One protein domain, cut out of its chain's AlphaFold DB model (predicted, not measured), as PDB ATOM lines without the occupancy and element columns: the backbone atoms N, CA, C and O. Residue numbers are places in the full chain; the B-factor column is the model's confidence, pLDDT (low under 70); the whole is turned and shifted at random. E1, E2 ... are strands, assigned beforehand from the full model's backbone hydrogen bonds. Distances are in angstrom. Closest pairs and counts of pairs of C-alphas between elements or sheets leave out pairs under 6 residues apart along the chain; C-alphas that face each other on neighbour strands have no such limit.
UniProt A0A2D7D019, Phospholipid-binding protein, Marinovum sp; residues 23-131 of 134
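This is residues 23 to 131 of the 134 residues of the protein "Phospholipid-binding protein" of Marinovum sp (UniProt A0A2D7D019). An elongated, twisted wall of four antiparallel strands, E5, E4, E7 and E8, has two short strand pairs folded in beside its edges, E1 with E3 by E8 and E2 with E6 by E5. Together they make a loose, incomplete barrel, in which the link of residues 45 to 48 passes from E2 to E3 across the open side. The printed part has 109 residues with no named helix and eight named strands, E1 to E8 in order along the chain; the wall's order is E5, E4, E7, E8. The class is all strand, though just 48 of the 109 residues are in named elements. The whole is compact, with a radius of gyration of the C-alphas of 14.0 A, and spans 43 by 26 by 20 A.

In the largest sheet the inner strands are E4, residues 59 to 66, and E7, residues 104 to 113. They are antiparallel at 160 degrees, with N 63 and O 109 2.9 A apart, within hydrogen-bond range. E5, residues 73 to 80, is an edge strand and forms a hairpin with E4; N 62 and O 77 are within range at 2.9 A. E8, residues 122 to 131, is the other edge strand and forms a hairpin with E7; N 110 and O 126 are 2.8 A apart, within range. E5 and E6, residues 93 to 95, have 9 pairs of C-alphas within 8 A; their closest C-alphas, those of His 74 and Lys 95, are 4.8 A apart. E6 is the antiparallel neighbour of E2, residues 42 to 44, at 136 degrees, with N 94 and O 43 within range at 2.9 A. Near E8 is E1, residues 24 to 26; their closest C-alphas, those of Lys 24 and Ala 126, are 5.3 A apart. E1 is the antiparallel neighbour of E3, residues 49 to 51, at 165 degrees, with N 26 and O 49 within range at 2.9 A. E3 and E8 are apart, as are E2 and E5.

E7 is 28.8 A long, from C-alpha 104 at (143.139, 106.888, 194.974) to C-alpha 113 at (117.797, 106.318, 181.401). E8 is 27.0 A, E4 23.3 A and E5 22.2 A long. E1, E2, E3 and E6 have 3 residues each, and E1 begins with C-alpha 24 at (122.580, 99.404, 192.606).

The C-alphas of Gly 56 and Asn 101, the two farthest apart, are 43.5 A apart. The printed part has no cut. The links E1 to E2 and E5 to E6 are long, with 15 and 12 residues. The mean pLDDT of the printed part is 94.2, and residue 85 alone is under 70.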
ATOM      1  N   PHE A  23     118.070 100.661 192.948       93.94
ATOM      2  CA  PHE A  23     119.006 100.592 191.831       93.94
ATOM      3  C   PHE A  23     120.444 100.642 192.353       93.94
ATOM      4  O   PHE A  23     120.856 101.623 192.975       93.94
ATOM      5  N   LYS A  24     121.213  99.580 192.101       96.00
ATOM      6  CA  LYS A  24     122.580  99.404 192.606       96.00
ATOM      7  C   LYS A  24     123.512  98.934 191.501       96.00
ATOM      8  O   LYS A  24     123.103  98.234 190.571       96.00
ATOM      9  N   ILE A  25     124.780  99.309 191.647       95.62
ATOM     10  CA  ILE A  25     125.874  98.824 190.812       95.62
ATOM     11  C   ILE A  25     127.011  98.307 191.692       95.62
ATOM     12  O   ILE A  25     127.287  98.863 192.751       95.62
ATOM     13  N   GLU A  26     127.715  97.293 191.209       95.88
ATOM     14  CA  GLU A  26     128.983  96.824 191.763       95.88
ATOM     15  C   GLU A  26     129.972  96.583 190.624       95.88
ATOM     16  O   GLU A  26     129.578  96.319 189.486       95.88
ATOM     17  N   PHE A  27     131.266  96.653 190.922       95.69
ATOM     18  CA  PHE A  27     132.328  96.371 189.961       95.69
ATOM     19  C   PHE A  27     133.588  95.876 190.678       95.69
ATOM     20  O   PHE A  27     133.709  96.010 191.897       95.69
ATOM     21  N   SER A  28     134.537  95.329 189.922       95.81
ATOM     22  CA  SER A  28     135.898  95.017 190.371       95.81
ATOM     23  C   SER A  28     136.922  95.592 189.386       95.81
ATOM     24  O   SER A  28     136.581  95.945 188.254       95.81
ATOM     25  N   TRP A  29     138.186  95.675 189.805       96.12
ATOM     26  CA  TRP A  29     139.317  95.975 188.915       96.12
ATOM     27  C   TRP A  29     139.893  94.723 188.243       96.12
ATOM     28  O   TRP A  29     141.027  94.738 187.772       96.12
ATOM     29  N   GLU A  30     139.144  93.621 188.224       94.00
ATOM     30  CA  GLU A  30     139.590  92.370 187.617       94.00
ATOM     31  C   GLU A  30     139.958  92.581 186.142       94.00
ATOM     32  O   GLU A  30     139.247  93.250 185.390       94.00
ATOM     33  N   GLY A  31     141.113  92.047 185.740       91.44
ATOM     34  CA  GLY A  31     141.661  92.227 184.396       91.44
ATOM     35  C   GLY A  31     142.278  93.605 184.122       91.44
ATOM     36  O   GLY A  31     142.856  93.802 183.051       91.44
ATOM     37  N   LEU A  32     142.221  94.561 185.060       95.31
ATOM     38  CA  LEU A  32     142.888  95.850 184.905       95.31
ATOM     39  C   LEU A  32     144.369  95.734 185.285       95.31
ATOM     40  O   LEU A  32     144.719  95.559 186.451       95.31
ATOM     41  N   LYS A  33     145.257  95.896 184.301       95.06
ATOM     42  CA  LYS A  33     146.705  95.963 184.542       95.06
ATOM     43  C   LYS A  33     147.046  97.124 185.483       95.06
ATOM     44  O   LYS A  33     146.499  98.218 185.333       95.06
ATOM     45  N   LEU A  34     147.976  96.896 186.415       95.56
ATOM     46  CA  LEU A  34     148.507  97.939 187.297       95.56
ATOM     47  C   LEU A  34     149.049  99.130 186.485       95.56
ATOM     48  O   LEU A  34     149.813  98.950 185.535       95.56
ATOM     49  N   CYS A  35     148.683 100.343 186.896       97.06
ATOM     50  CA  CYS A  35     149.191 101.601 186.368       97.06
ATOM     51  C   CYS A  35     149.495 102.554 187.526       97.06
ATOM     52  O   CYS A  35     148.613 102.884 188.315       97.06
ATOM     53  N   ASN A  36     150.740 103.009 187.615       96.12
ATOM     54  CA  ASN A  36     151.229 103.913 188.659       96.12
ATOM     55  C   ASN A  36     152.132 105.025 188.090       96.12
ATOM     56  O   ASN A  36     152.930 105.614 188.809       96.12
ATOM     57  N   THR A  37     152.028 105.306 186.790       96.19
ATOM     58  CA  THR A  37     152.891 106.263 186.079       96.19
ATOM     59  C   THR A  37     152.302 107.672 185.999       96.19
ATOM     60  O   THR A  37     152.956 108.576 185.488       96.19
ATOM     61  N   GLY A  38     151.046 107.869 186.422       96.25
ATOM     62  CA  GLY A  38     150.308 109.107 186.161       96.25
ATOM     63  C   GLY A  38     149.829 109.255 184.711       96.25
ATOM     64  O   GLY A  38     149.278 110.297 184.362       96.25
ATOM     65  N   ARG A  39     150.018 108.238 183.856       96.69
ATOM     66  CA  ARG A  39     149.595 108.233 182.445       96.69
ATOM     67  C   ARG A  39     148.533 107.149 182.211       96.69
ATOM     68  O   ARG A  39     148.892 106.004 181.940       96.69
ATOM     69  N   PRO A  40     147.234 107.480 182.340       97.38
ATOM     70  CA  PRO A  40     146.140 106.530 182.155       97.38
ATOM     71  C   PRO A  40     146.121 105.853 180.787       97.38
ATOM     72  O   PRO A  40     146.320 106.503 179.761       97.38
ATOM     73  N   ASN A  41     145.767 104.569 180.774       97.75
ATOM     74  CA  ASN A  41     145.517 103.817 179.548       97.75
ATOM     75  C   ASN A  41     144.061 103.984 179.107       97.75
ATOM     76  O   ASN A  41     143.173 104.168 179.940       97.75
ATOM     77  N   LEU A  42     143.796 103.849 177.808       97.69
ATOM     78  CA  LEU A  42     142.431 103.735 177.299       97.69
ATOM     79  C   LEU A  42     142.009 102.259 177.305       97.69
ATOM     80  O   LEU A  42     142.452 101.482 176.461       97.69
ATOM     81  N   VAL A  43     141.158 101.876 178.256       96.81
ATOM     82  CA  VAL A  43     140.768 100.476 178.509       96.81
ATOM     83  C   VAL A  43     139.256 100.293 178.417       96.81
ATOM     84  O   VAL A  43     138.501 101.257 178.548       96.81
ATOM     85  N   SER A  44     138.806  99.060 178.185       96.12
ATOM     86  CA  SER A  44     137.381  98.709 178.239       96.12
ATOM     87  C   SER A  44     136.826  98.878 179.653       96.12
ATOM     88  O   SER A  44     137.548  98.707 180.636       96.12
ATOM     89  N   ASN A  45     135.540  99.214 179.761       94.81
ATOM     90  CA  ASN A  45     134.845  99.330 181.041       94.81
ATOM     91  C   ASN A  45     134.905  98.031 181.871       94.81
ATOM     92  O   ASN A  45     134.921  96.945 181.286       94.81
ATOM     93  N   PRO A  46     134.879  98.112 183.217       93.94
ATOM     94  CA  PRO A  46     134.797  96.917 184.053       93.94
ATOM     95  C   PRO A  46     133.455  96.201 183.853       93.94
ATOM     96  O   PRO A  46     132.481  96.778 183.354       93.94
ATOM     97  N   ILE A  47     133.389  94.941 184.282       91.88
ATOM     98  CA  ILE A  47     132.116  94.223 184.367       91.88
ATOM     99  C   ILE A  47     131.321  94.819 185.531       91.88
ATOM    100  O   ILE A  47     131.729  94.722 186.688       91.88
ATOM    101  N   PHE A  48     130.177  95.424 185.215       93.56
ATOM    102  CA  PHE A  48     129.240  95.925 186.213       93.56
ATOM    103  C   PHE A  48     128.208  94.849 186.548       93.56
ATOM    104  O   PHE A  48     127.537  94.331 185.652       93.56
ATOM    105  N   LYS A  49     128.041  94.544 187.835       92.81
ATOM    106  CA  LYS A  49     126.843  93.855 188.327       92.81
ATOM    107  C   LYS A  49     125.795  94.917 188.617       92.81
ATOM    108  O   LYS A  49     126.100  95.907 189.277       92.81
ATOM    109  N   VAL A  50     124.587  94.729 188.100       92.56
ATOM    110  CA  VAL A  50     123.493  95.692 188.232       92.56
ATOM    111  C   VAL A  50     122.269  94.983 188.786       92.56
ATOM    112  O   VAL A  50     121.912  93.905 188.318       92.56
ATOM    113  N   SER A  51     121.622  95.603 189.767       92.19
ATOM    114  CA  SER A  51     120.378  95.122 190.371       92.19
ATOM    115  C   SER A  51     119.412  96.283 190.587       92.19
ATOM    116  O   SER A  51     119.835  97.437 190.648       92.19
ATOM    117  N   GLY A  52     118.116  95.988 190.713       92.25
ATOM    118  CA  GLY A  52     117.110  97.027 190.965       92.25
ATOM    119  C   GLY A  52     116.921  97.994 189.792       92.25
ATOM    120  O   GLY A  52     116.688  99.181 189.993       92.25
ATOM    121  N   LEU A  53     117.090  97.521 188.551       91.25
ATOM    122  CA  LEU A  53     116.965  98.372 187.368       91.25
ATOM    123  C   LEU A  53     115.521  98.907 187.241       91.25
ATOM    124  O   LEU A  53     114.591  98.102 187.154       91.25
ATOM    125  N   PRO A  54     115.302 100.236 187.182       92.44
ATOM    126  CA  PRO A  54     113.957 100.786 187.049       92.44
ATOM    127  C   PRO A  54     113.279 100.361 185.744       92.44
ATOM    128  O   PRO A  54     113.902 100.342 184.676       92.44
ATOM    129  N   LYS A  55     111.969 100.091 185.808       90.69
ATOM    130  CA  LYS A  55     111.150  99.811 184.620       90.69
ATOM    131  C   LYS A  55     111.228 100.977 183.628       90.69
ATOM    132  O   LYS A  55     111.156 102.137 184.021       90.69
ATOM    133  N   GLY A  56     111.340 100.657 182.340       91.25
ATOM    134  CA  GLY A  56     111.448 101.649 181.264       91.25
ATOM    135  C   GLY A  56     112.878 102.108 180.966       91.25
ATOM    136  O   GLY A  56     113.077 102.891 180.043       91.25
ATOM    137  N   THR A  57     113.877 101.611 181.702       93.75
ATOM    138  CA  THR A  57     115.289 101.868 181.393       93.75
ATOM    139  C   THR A  57     115.676 101.218 180.062       93.75
ATOM    140  O   THR A  57     115.586 100.002 179.926       93.75
ATOM    141  N   ALA A  58     116.151 102.016 179.106       94.19
ATOM    142  CA  ALA A  58     116.728 101.530 177.849       94.19
ATOM    143  C   ALA A  58     118.247 101.323 177.943       94.19
ATOM    144  O   ALA A  58     118.831 100.526 177.213       94.19
ATOM    145  N   GLY A  59     118.909 102.045 178.844       95.25
ATOM    146  CA  GLY A  59     120.341 101.908 179.066       95.25
ATOM    147  C   GLY A  59     120.831 102.690 180.270       95.25
ATOM    148  O   GLY A  59     120.081 103.417 180.926       95.25
ATOM    149  N   ILE A  60     122.113 102.521 180.563       97.06
ATOM    150  CA  ILE A  60     122.780 103.135 181.702       97.06
ATOM    151  C   ILE A  60     123.936 103.995 181.193       97.06
ATOM    152  O   ILE A  60     124.817 103.509 180.485       97.06
ATOM    153  N   ASP A  61     123.955 105.276 181.564       97.69
ATOM    154  CA  ASP A  61     125.111 106.156 181.351       97.69
ATOM    155  C   ASP A  61     126.036 106.071 182.565       97.69
ATOM    156  O   ASP A  61     125.665 106.465 183.675       97.69
ATOM    157  N   PHE A  62     127.236 105.542 182.346       97.94
ATOM    158  CA  PHE A  62     128.278 105.423 183.354       97.94
ATOM    159  C   PHE A  62     129.268 106.575 183.242       97.94
ATOM    160  O   PHE A  62     129.729 106.909 182.149       97.94
ATOM    161  N   ARG A  63     129.666 107.142 184.382       98.12
ATOM    162  CA  ARG A  63     130.743 108.135 184.478       98.12
ATOM    163  C   ARG A  63     131.664 107.815 185.631       98.12
ATOM    164  O   ARG A  63     131.192 107.487 186.716       98.12
ATOM    165  N   MET A  64     132.959 107.948 185.392       98.50
ATOM    166  CA  MET A  64     133.970 107.727 186.411       98.50
ATOM    167  C   MET A  64     134.544 109.047 186.901       98.50
ATOM    168  O   MET A  64     134.862 109.933 186.106       98.50
ATOM    169  N   LYS A  65     134.712 109.151 188.217       98.69
ATOM    170  CA  LYS A  65     135.370 110.272 188.877       98.69
ATOM    171  C   LYS A  65     136.460 109.755 189.805       98.69
ATOM    172  O   LYS A  65     136.214 108.863 190.611       98.69
ATOM    173  N   ASP A  66     137.645 110.338 189.697       98.56
ATOM    174  CA  ASP A  66     138.671 110.230 190.729       98.56
ATOM    175  C   ASP A  66     138.305 111.195 191.858       98.56
ATOM    176  O   ASP A  66     138.169 112.399 191.640       98.56
ATOM    177  N   LEU A  67     138.076 110.673 193.060       98.69
ATOM    178  CA  LEU A  67     137.714 111.493 194.215       98.69
ATOM    179  C   LEU A  67     138.922 112.247 194.785       98.69
ATOM    180  O   LEU A  67     138.737 113.245 195.474       98.69
ATOM    181  N   ASN A  68     140.141 111.807 194.477       98.44
ATOM    182  CA  ASN A  68     141.379 112.485 194.843       98.44
ATOM    183  C   ASN A  68     141.802 113.524 193.795       98.44
ATOM    184  O   ASN A  68     142.456 114.502 194.149       98.44
ATOM    185  N   VAL A  69     141.423 113.341 192.524       97.75
ATOM    186  CA  VAL A  69     141.707 114.280 191.420       97.75
ATOM    187  C   VAL A  69     140.426 114.576 190.621       97.75
ATOM    188  O   VAL A  69     140.287 114.176 189.463       97.75
ATOM    189  N   PRO A  70     139.456 115.298 191.213       97.31
ATOM    190  CA  PRO A  70     138.108 115.437 190.658       97.31
ATOM    191  C   PRO A  70     138.025 116.220 189.343       97.31
ATOM    192  O   PRO A  70     136.993 116.150 188.675       97.31
ATOM    193  N   SER A  71     139.074 116.964 188.977       97.69
ATOM    194  CA  SER A  71     139.182 117.697 187.712       97.69
ATOM    195  C   SER A  71     139.581 116.808 186.529       97.69
ATOM    196  O   SER A  71     139.360 117.188 185.378       97.69
ATOM    197  N   PHE A  72     140.152 115.622 186.774       97.88
ATOM    198  CA  PHE A  72     140.562 114.727 185.700       97.88
ATOM    199  C   PHE A  72     139.360 113.964 185.132       97.88
ATOM    200  O   PHE A  72     138.698 113.180 185.814       97.88
ATOM    201  N   ASN A  73     139.090 114.161 183.841       98.00
ATOM    202  CA  ASN A  73     137.998 113.475 183.161       98.00
ATOM    203  C   ASN A  73     138.417 112.060 182.731       98.00
ATOM    204  O   ASN A  73     139.057 111.878 181.688       98.00
ATOM    205  N   HIS A  74     138.012 111.062 183.520       98.31
ATOM    206  CA  HIS A  74     138.183 109.642 183.193       98.31
ATOM    207  C   HIS A  74     137.262 109.161 182.063       98.31
ATOM    208  O   HIS A  74     137.535 108.140 181.429       98.31
ATOM    209  N   GLY A  75     136.190 109.901 181.782       98.00
ATOM    210  CA  GLY A  75     135.173 109.526 180.815       98.00
ATOM    211  C   GLY A  75     134.153 108.546 181.393       98.00
ATOM    212  O   GLY A  75     133.671 108.695 182.518       98.00
ATOM    213  N   GLY A  76     133.761 107.585 180.566       96.94
ATOM    214  CA  GLY A  76     132.621 106.711 180.791       96.94
ATOM    215  C   GLY A  76     131.813 106.554 179.508       96.94
ATOM    216  O   GLY A  76     132.210 107.061 178.454       96.94
ATOM    217  N   GLY A  77     130.676 105.879 179.577       96.81
ATOM    218  CA  GLY A  77     129.892 105.611 178.387       96.81
ATOM    219  C   GLY A  77     128.541 104.982 178.657       96.81
ATOM    220  O   GLY A  77     128.165 104.682 179.787       96.81
ATOM    221  N   TRP A  78     127.813 104.819 177.561       96.50
ATOM    222  CA  TRP A  78     126.487 104.228 177.540       96.50
ATOM    223  C   TRP A  78     126.586 102.713 177.435       96.50
ATOM    224  O   TRP A  78     127.343 102.210 176.604       96.50
ATOM    225  N   ILE A  79     125.784 102.010 178.227       95.19
ATOM    226  CA  ILE A  79     125.530 100.588 178.037       95.19
ATOM    227  C   ILE A  79     124.040 100.381 177.802       95.19
ATOM    228  O   ILE A  79     123.220 100.783 178.626       95.19
ATOM    229  N   GLU A  80     123.698  99.755 176.681       92.62
ATOM    230  CA  GLU A  80     122.328  99.329 176.405       92.62
ATOM    231  C   GLU A  80     121.943  98.162 177.312       92.62
ATOM    232  O   GLU A  80     122.757  97.274 177.592       92.62
ATOM    233  N   ILE A  81     120.696  98.178 177.775       89.75
ATOM    234  CA  ILE A  81     120.110  97.041 178.475       89.75
ATOM    235  C   ILE A  81     119.477  96.127 177.435       89.75
ATOM    236  O   ILE A  81     118.636  96.551 176.641       89.75
ATOM    237  N   SER A  82     119.894  94.865 177.429       79.06
ATOM    238  CA  SER A  82     119.294  93.849 176.572       79.06
ATOM    239  C   SER A  82     117.845  93.564 176.983       79.06
ATOM    240  O   SER A  82     117.412  93.881 178.091       79.06
ATOM    241  N   LYS A  83     117.076  92.912 176.103       70.25
ATOM    242  CA  LYS A  83     115.669  92.558 176.381       70.25
ATOM    243  C   LYS A  83     115.497  91.685 177.635       70.25
ATOM    244  O   LYS A  83     114.444  91.735 178.257       70.25
ATOM    245  N   ASP A  84     116.521  90.918 178.007       70.19
ATOM    246  CA  ASP A  84     116.586  90.094 179.222       70.19
ATOM    247  C   ASP A  84     117.186  90.829 180.438       70.19
ATOM    248  O   ASP A  84     117.491  90.203 181.451       70.19
ATOM    249  N   GLY A  85     117.357  92.153 180.364       68.44
ATOM    250  CA  GLY A  85     117.768  92.989 181.495       68.44
ATOM    251  C   GLY A  85     119.267  92.963 181.804       68.44
ATOM    252  O   GLY A  85     119.676  93.432 182.866       68.44
ATOM    253  N   LYS A  86     120.100  92.421 180.908       73.31
ATOM    254  CA  LYS A  86     121.548  92.303 181.111       73.31
ATOM    255  C   LYS A  86     122.298  93.497 180.529       73.31
ATOM    256  O   LYS A  86     121.886  94.132 179.561       73.31
ATOM    257  N   VAL A  87     123.442  93.780 181.140       76.31
ATOM    258  CA  VAL A  87     124.359  94.853 180.751       76.31
ATOM    259  C   VAL A  87     125.413  94.277 179.808       76.31
ATOM    260  O   VAL A  87     126.112  93.324 180.163       76.31
ATOM    261  N   ALA A  88     125.548  94.846 178.612       74.88
ATOM    262  CA  ALA A  88     126.561  94.409 177.656       74.88
ATOM    263  C   ALA A  88     127.994  94.689 178.163       74.88
ATOM    264  O   ALA A  88     128.325  95.791 178.615       74.88
ATOM    265  N   LYS A  89     128.872  93.680 178.076       76.06
ATOM    266  CA  LYS A  89     130.295  93.794 178.444       76.06
ATOM    267  C   LYS A  89     131.061  94.597 177.388       76.06
ATOM    268  O   LYS A  89     130.724  94.530 176.212       76.06
ATOM    269  N   ASN A  90     132.126  95.296 177.795       80.31
ATOM    270  CA  ASN A  90     133.034  96.032 176.897       80.31
ATOM    271  C   ASN A  90     132.339  97.054 175.970       80.31
ATOM    272  O   ASN A  90     132.799  97.310 174.859       80.31
ATOM    273  N   SER A  91     131.237  97.643 176.432       89.81
ATOM    274  CA  SER A  91     130.400  98.566 175.656       89.81
ATOM    275  C   SER A  91     131.042  99.938 175.427       89.81
ATOM    276  O   SER A  91     130.641 100.667 174.522       89.81
ATOM    277  N   PHE A  92     132.031 100.324 176.240       95.50
ATOM    278  CA  PHE A  92     132.758 101.579 176.058       95.50
ATOM    279  C   PHE A  92     134.197 101.502 176.574       95.50
ATOM    280  O   PHE A  92     134.561 100.616 177.351       95.50
ATOM    281  N   LYS A  93     135.012 102.481 176.163       97.31
ATOM    282  CA  LYS A  93     136.359 102.702 176.698       97.31
ATOM    283  C   LYS A  93     136.416 103.927 177.606       97.31
ATOM    284  O   LYS A  93     135.664 104.882 177.418       97.31
ATOM    285  N   TYR A  94     137.325 103.906 178.572       97.69
ATOM    286  CA  TYR A  94     137.564 105.001 179.510       97.69
ATOM    287  C   TYR A  94     139.053 105.086 179.873       97.69
ATOM    288  O   TYR A  94     139.821 104.158 179.604       97.69
ATOM    289  N   LYS A  95     139.476 106.208 180.459       98.44
ATOM    290  CA  LYS A  95     140.846 106.360 180.967       98.44
ATOM    291  C   LYS A  95     140.964 105.632 182.306       98.44
ATOM    292  O   LYS A  95     140.256 105.992 183.245       98.44
ATOM    293  N   SER A  96     141.849 104.645 182.411       97.88
ATOM    294  CA  SER A  96     142.023 103.840 183.626       97.88
ATOM    295  C   SER A  96     142.426 104.684 184.846       97.88
ATOM    296  O   SER A  96     143.029 105.749 184.689       97.88
ATOM    297  N   PRO A  97     142.193 104.208 186.082       98.38
ATOM    298  CA  PRO A  97     143.034 104.588 187.209       98.38
ATOM    299  C   PRO A  97     144.521 104.515 186.846       98.38
ATOM    300  O   PRO A  97     144.957 103.567 186.188       98.38
ATOM    301  N   CYS A  98     145.292 105.523 187.246       98.12
ATOM    302  CA  CYS A  98     146.752 105.476 187.171       98.12
ATOM    303  C   CYS A  98     147.411 106.424 188.191       98.12
ATOM    304  O   CYS A  98     148.141 107.339 187.800       98.12
ATOM    305  N   PRO A  99     147.114 106.282 189.492       97.00
ATOM    306  CA  PRO A  99     147.628 107.193 190.505       97.00
ATOM    307  C   PRO A  99     149.145 106.998 190.703       97.00
ATOM    308  O   PRO A  99     149.592 105.874 190.944       97.00
ATOM    309  N   PRO A 100     149.969 108.057 190.599       95.12
ATOM    310  CA  PRO A 100     151.418 107.930 190.705       95.12
ATOM    311  C   PRO A 100     151.855 107.644 192.146       95.12
ATOM    312  O   PRO A 100     151.691 108.490 193.022       95.12
ATOM    313  N   ASN A 101     152.416 106.453 192.381       91.50
ATOM    314  CA  ASN A 101     152.966 105.997 193.670       91.50
ATOM    315  C   ASN A 101     152.029 106.149 194.885       91.50
ATOM    316  O   ASN A 101     152.486 106.301 196.016       91.50
ATOM    317  N   ARG A 102     150.709 106.124 194.676       94.75
ATOM    318  CA  ARG A 102     149.711 106.298 195.742       94.75
ATOM    319  C   ARG A 102     148.407 105.598 195.393       94.75
ATOM    320  O   ARG A 102     148.181 105.247 194.241       94.75
ATOM    321  N   LYS A 103     147.532 105.428 196.382       97.62
ATOM    322  CA  LYS A 103     146.181 104.891 196.184       97.62
ATOM    323  C   LYS A 103     145.170 106.028 196.091       97.62
ATOM    324  O   LYS A 103     145.225 106.958 196.895       97.62
ATOM    325  N   HIS A 104     144.262 105.957 195.124       98.50
ATOM    326  CA  HIS A 104     143.139 106.888 194.974       98.50
ATOM    327  C   HIS A 104     141.807 106.147 195.101       98.50
ATOM    328  O   HIS A 104     141.734 104.935 194.890       98.50
ATOM    329  N   ARG A 105     140.742 106.879 195.426       98.62
ATOM    330  CA  ARG A 105     139.361 106.392 195.439       98.62
ATOM    331  C   ARG A 105     138.664 106.821 194.159       98.62
ATOM    332  O   ARG A 105     138.614 108.003 193.835       98.62
ATOM    333  N   TYR A 106     138.064 105.862 193.478       98.69
ATOM    334  CA  TYR A 106     137.375 106.076 192.219       98.69
ATOM    335  C   TYR A 106     135.906 105.723 192.365       98.69
ATOM    336  O   TYR A 106     135.566 104.649 192.862       98.69
ATOM    337  N   GLN A 107     135.045 106.628 191.914       98.81
ATOM    338  CA  GLN A 107     133.605 106.445 191.907       98.81
ATOM    339  C   GLN A 107     133.111 106.228 190.483       98.81
ATOM    340  O   GLN A 107     133.305 107.087 189.621       98.81
ATOM    341  N   TRP A 108     132.399 105.130 190.267       98.62
ATOM    342  CA  TRP A 108     131.474 105.015 189.150       98.62
ATOM    343  C   TRP A 108     130.109 105.553 189.565       98.62
ATOM    344  O   TRP A 108     129.584 105.187 190.614       98.62
ATOM    345  N   THR A 109     129.531 106.407 188.727       98.62
ATOM    346  CA  THR A 109     128.134 106.841 188.794       98.62
ATOM    347  C   THR A 109     127.396 106.246 187.604       98.62
ATOM    348  O   THR A 109     127.806 106.463 186.466       98.62
ATOM    349  N   ALA A 110     126.306 105.534 187.862       97.62
ATOM    350  CA  ALA A 110     125.407 104.975 186.864       97.62
ATOM    351  C   ALA A 110     124.082 105.727 186.879       97.62
ATOM    352  O   ALA A 110     123.467 105.871 187.933       97.62
ATOM    353  N   LYS A 111     123.619 106.169 185.713       97.81
ATOM    354  CA  LYS A 111     122.288 106.759 185.537       97.81
ATOM    355  C   LYS A 111     121.456 105.856 184.643       97.81
ATOM    356  O   LYS A 111     121.801 105.698 183.476       97.81
ATOM    357  N   ALA A 112     120.378 105.289 185.175       96.69
ATOM    358  CA  ALA A 112     119.410 104.512 184.406       96.69
ATOM    359  C   ALA A 112     118.503 105.468 183.619       96.69
ATOM    360  O   ALA A 112     117.851 106.325 184.225       96.69
ATOM    361  N   LYS A 113     118.488 105.366 182.284       97.44
ATOM    362  CA  LYS A 113     117.797 106.318 181.401       97.44
ATOM    363  C   LYS A 113     116.912 105.640 180.360       97.44
ATOM    364  O   LYS A 113     117.163 104.504 179.961       97.44
ATOM    365  N   ASP A 114     115.912 106.371 179.882       95.94
ATOM    366  CA  ASP A 114     115.008 105.961 178.794       95.94
ATOM    367  C   ASP A 114     115.646 106.008 177.397       95.94
ATOM    368  O   ASP A 114     115.192 105.322 176.487       95.94
ATOM    369  N   LYS A 115     116.700 106.807 177.209       95.81
ATOM    370  CA  LYS A 115     117.481 106.888 175.969       95.81
ATOM    371  C   LYS A 115     118.882 107.444 176.208       95.81
ATOM    372  O   LYS A 115     119.153 108.131 177.200       95.81
ATOM    373  N   LYS A 116     119.767 107.177 175.248       95.56
ATOM    374  CA  LYS A 116     121.131 107.714 175.204       95.56
ATOM    375  C   LYS A 116     121.120 109.233 174.991       95.56
ATOM    376  O   LYS A 116     120.251 109.778 174.316       95.56
ATOM    377  N   GLY A 117     122.143 109.908 175.516       92.12
ATOM    378  CA  GLY A 117     122.364 111.344 175.322       92.12
ATOM    379  C   GLY A 117     121.818 112.209 176.458       92.12
ATOM    380  O   GLY A 117     121.224 111.712 177.415       92.12
ATOM    381  N   PHE A 118     122.058 113.519 176.383       89.75
ATOM    382  CA  PHE A 118     121.756 114.456 177.471       89.75
ATOM    383  C   PHE A 118     120.255 114.610 177.746       89.75
ATOM    384  O   PHE A 118     119.871 114.715 178.906       89.75
ATOM    385  N   SER A 119     119.412 114.520 176.712       93.88
ATOM    386  CA  SER A 119     117.954 114.688 176.810       93.88
ATOM    387  C   SER A 119     117.191 113.455 177.307       93.88
ATOM    388  O   SER A 119     115.969 113.502 177.408       93.88
ATOM    389  N   GLY A 120     117.872 112.336 177.581       95.81
ATOM    390  CA  GLY A 120     117.224 111.171 178.186       95.81
ATOM    391  C   GLY A 120     116.813 111.440 179.633       95.81
ATOM    392  O   GLY A 120     117.616 111.960 180.421       95.81
ATOM    393  N   LYS A 121     115.590 111.054 179.996       97.00
ATOM    394  CA  LYS A 121     115.089 111.088 181.370       97.00
ATOM    395  C   LYS A 121     115.879 110.092 182.210       97.00
ATOM    396  O   LYS A 121     116.082 108.953 181.806       97.00
ATOM    397  N   THR A 122     116.331 110.522 183.385       97.62
ATOM    398  CA  THR A 122     116.980 109.636 184.362       97.62
ATOM    399  C   THR A 122     115.930 109.126 185.341       97.62
ATOM    400  O   THR A 122     115.260 109.931 185.982       97.62
ATOM    401  N   PHE A 123     115.782 107.807 185.448       96.00
ATOM    402  CA  PHE A 123     114.859 107.167 186.389       96.00
ATOM    403  C   PHE A 123     115.486 106.952 187.763       96.00
ATOM    404  O   PHE A 123     114.819 107.124 188.774       96.00
ATOM    405  N   ALA A 124     116.767 106.585 187.795       96.50
ATOM    406  CA  ALA A 124     117.513 106.378 189.028       96.50
ATOM    407  C   ALA A 124     119.007 106.626 188.811       96.50
ATOM    408  O   ALA A 124     119.513 106.559 187.686       96.50
ATOM    409  N   THR A 125     119.711 106.897 189.908       97.62
ATOM    410  CA  THR A 125     121.171 107.018 189.941       97.62
ATOM    411  C   THR A 125     121.726 106.087 191.009       97.62
ATOM    412  O   THR A 125     121.186 106.036 192.108       97.62
ATOM    413  N   ALA A 126     122.812 105.389 190.694       97.88
ATOM    414  CA  ALA A 126     123.562 104.555 191.625       97.88
ATOM    415  C   ALA A 126     125.042 104.943 191.591       97.88
ATOM    416  O   ALA A 126     125.546 105.418 190.569       97.88
ATOM    417  N   THR A 127     125.748 104.723 192.695       98.44
ATOM    418  CA  THR A 127     127.194 104.927 192.774       98.44
ATOM    419  C   THR A 127     127.875 103.714 193.391       98.44
ATOM    420  O   THR A 127     127.306 103.029 194.237       98.44
ATOM    421  N   ALA A 128     129.107 103.449 192.966       98.31
ATOM    422  CA  ALA A 128     129.998 102.494 193.610       98.31
ATOM    423  C   ALA A 128     131.405 103.077 193.666       98.31
ATOM    424  O   ALA A 128     131.871 103.681 192.697       98.31
ATOM    425  N   ILE A 129     132.080 102.892 194.798       98.62
ATOM    426  CA  ILE A 129     133.419 103.427 195.043       98.62
ATOM    427  C   ILE A 129     134.369 102.272 195.321       98.62
ATOM    428  O   ILE A 129     134.067 101.418 196.151       98.62
ATOM    429  N   ARG A 130     135.537 102.284 194.677       98.56
ATOM    430  CA  ARG A 130     136.653 101.386 194.999       98.56
ATOM    431  C   ARG A 130     137.967 102.145 195.024       98.56
ATOM    432  O   ARG A 130     138.115 103.178 194.371       98.56
ATOM    433  N   GLN A 131     138.913 101.641 195.801       98.38
ATOM    434  CA  GLN A 131     140.278 102.151 195.804       98.38
ATOM    435  C   GLN A 131     141.054 101.545 194.631       98.38
ATOM    436  O   GLN A 131     140.709 100.463 194.181       98.38
TER     437      GLN A 131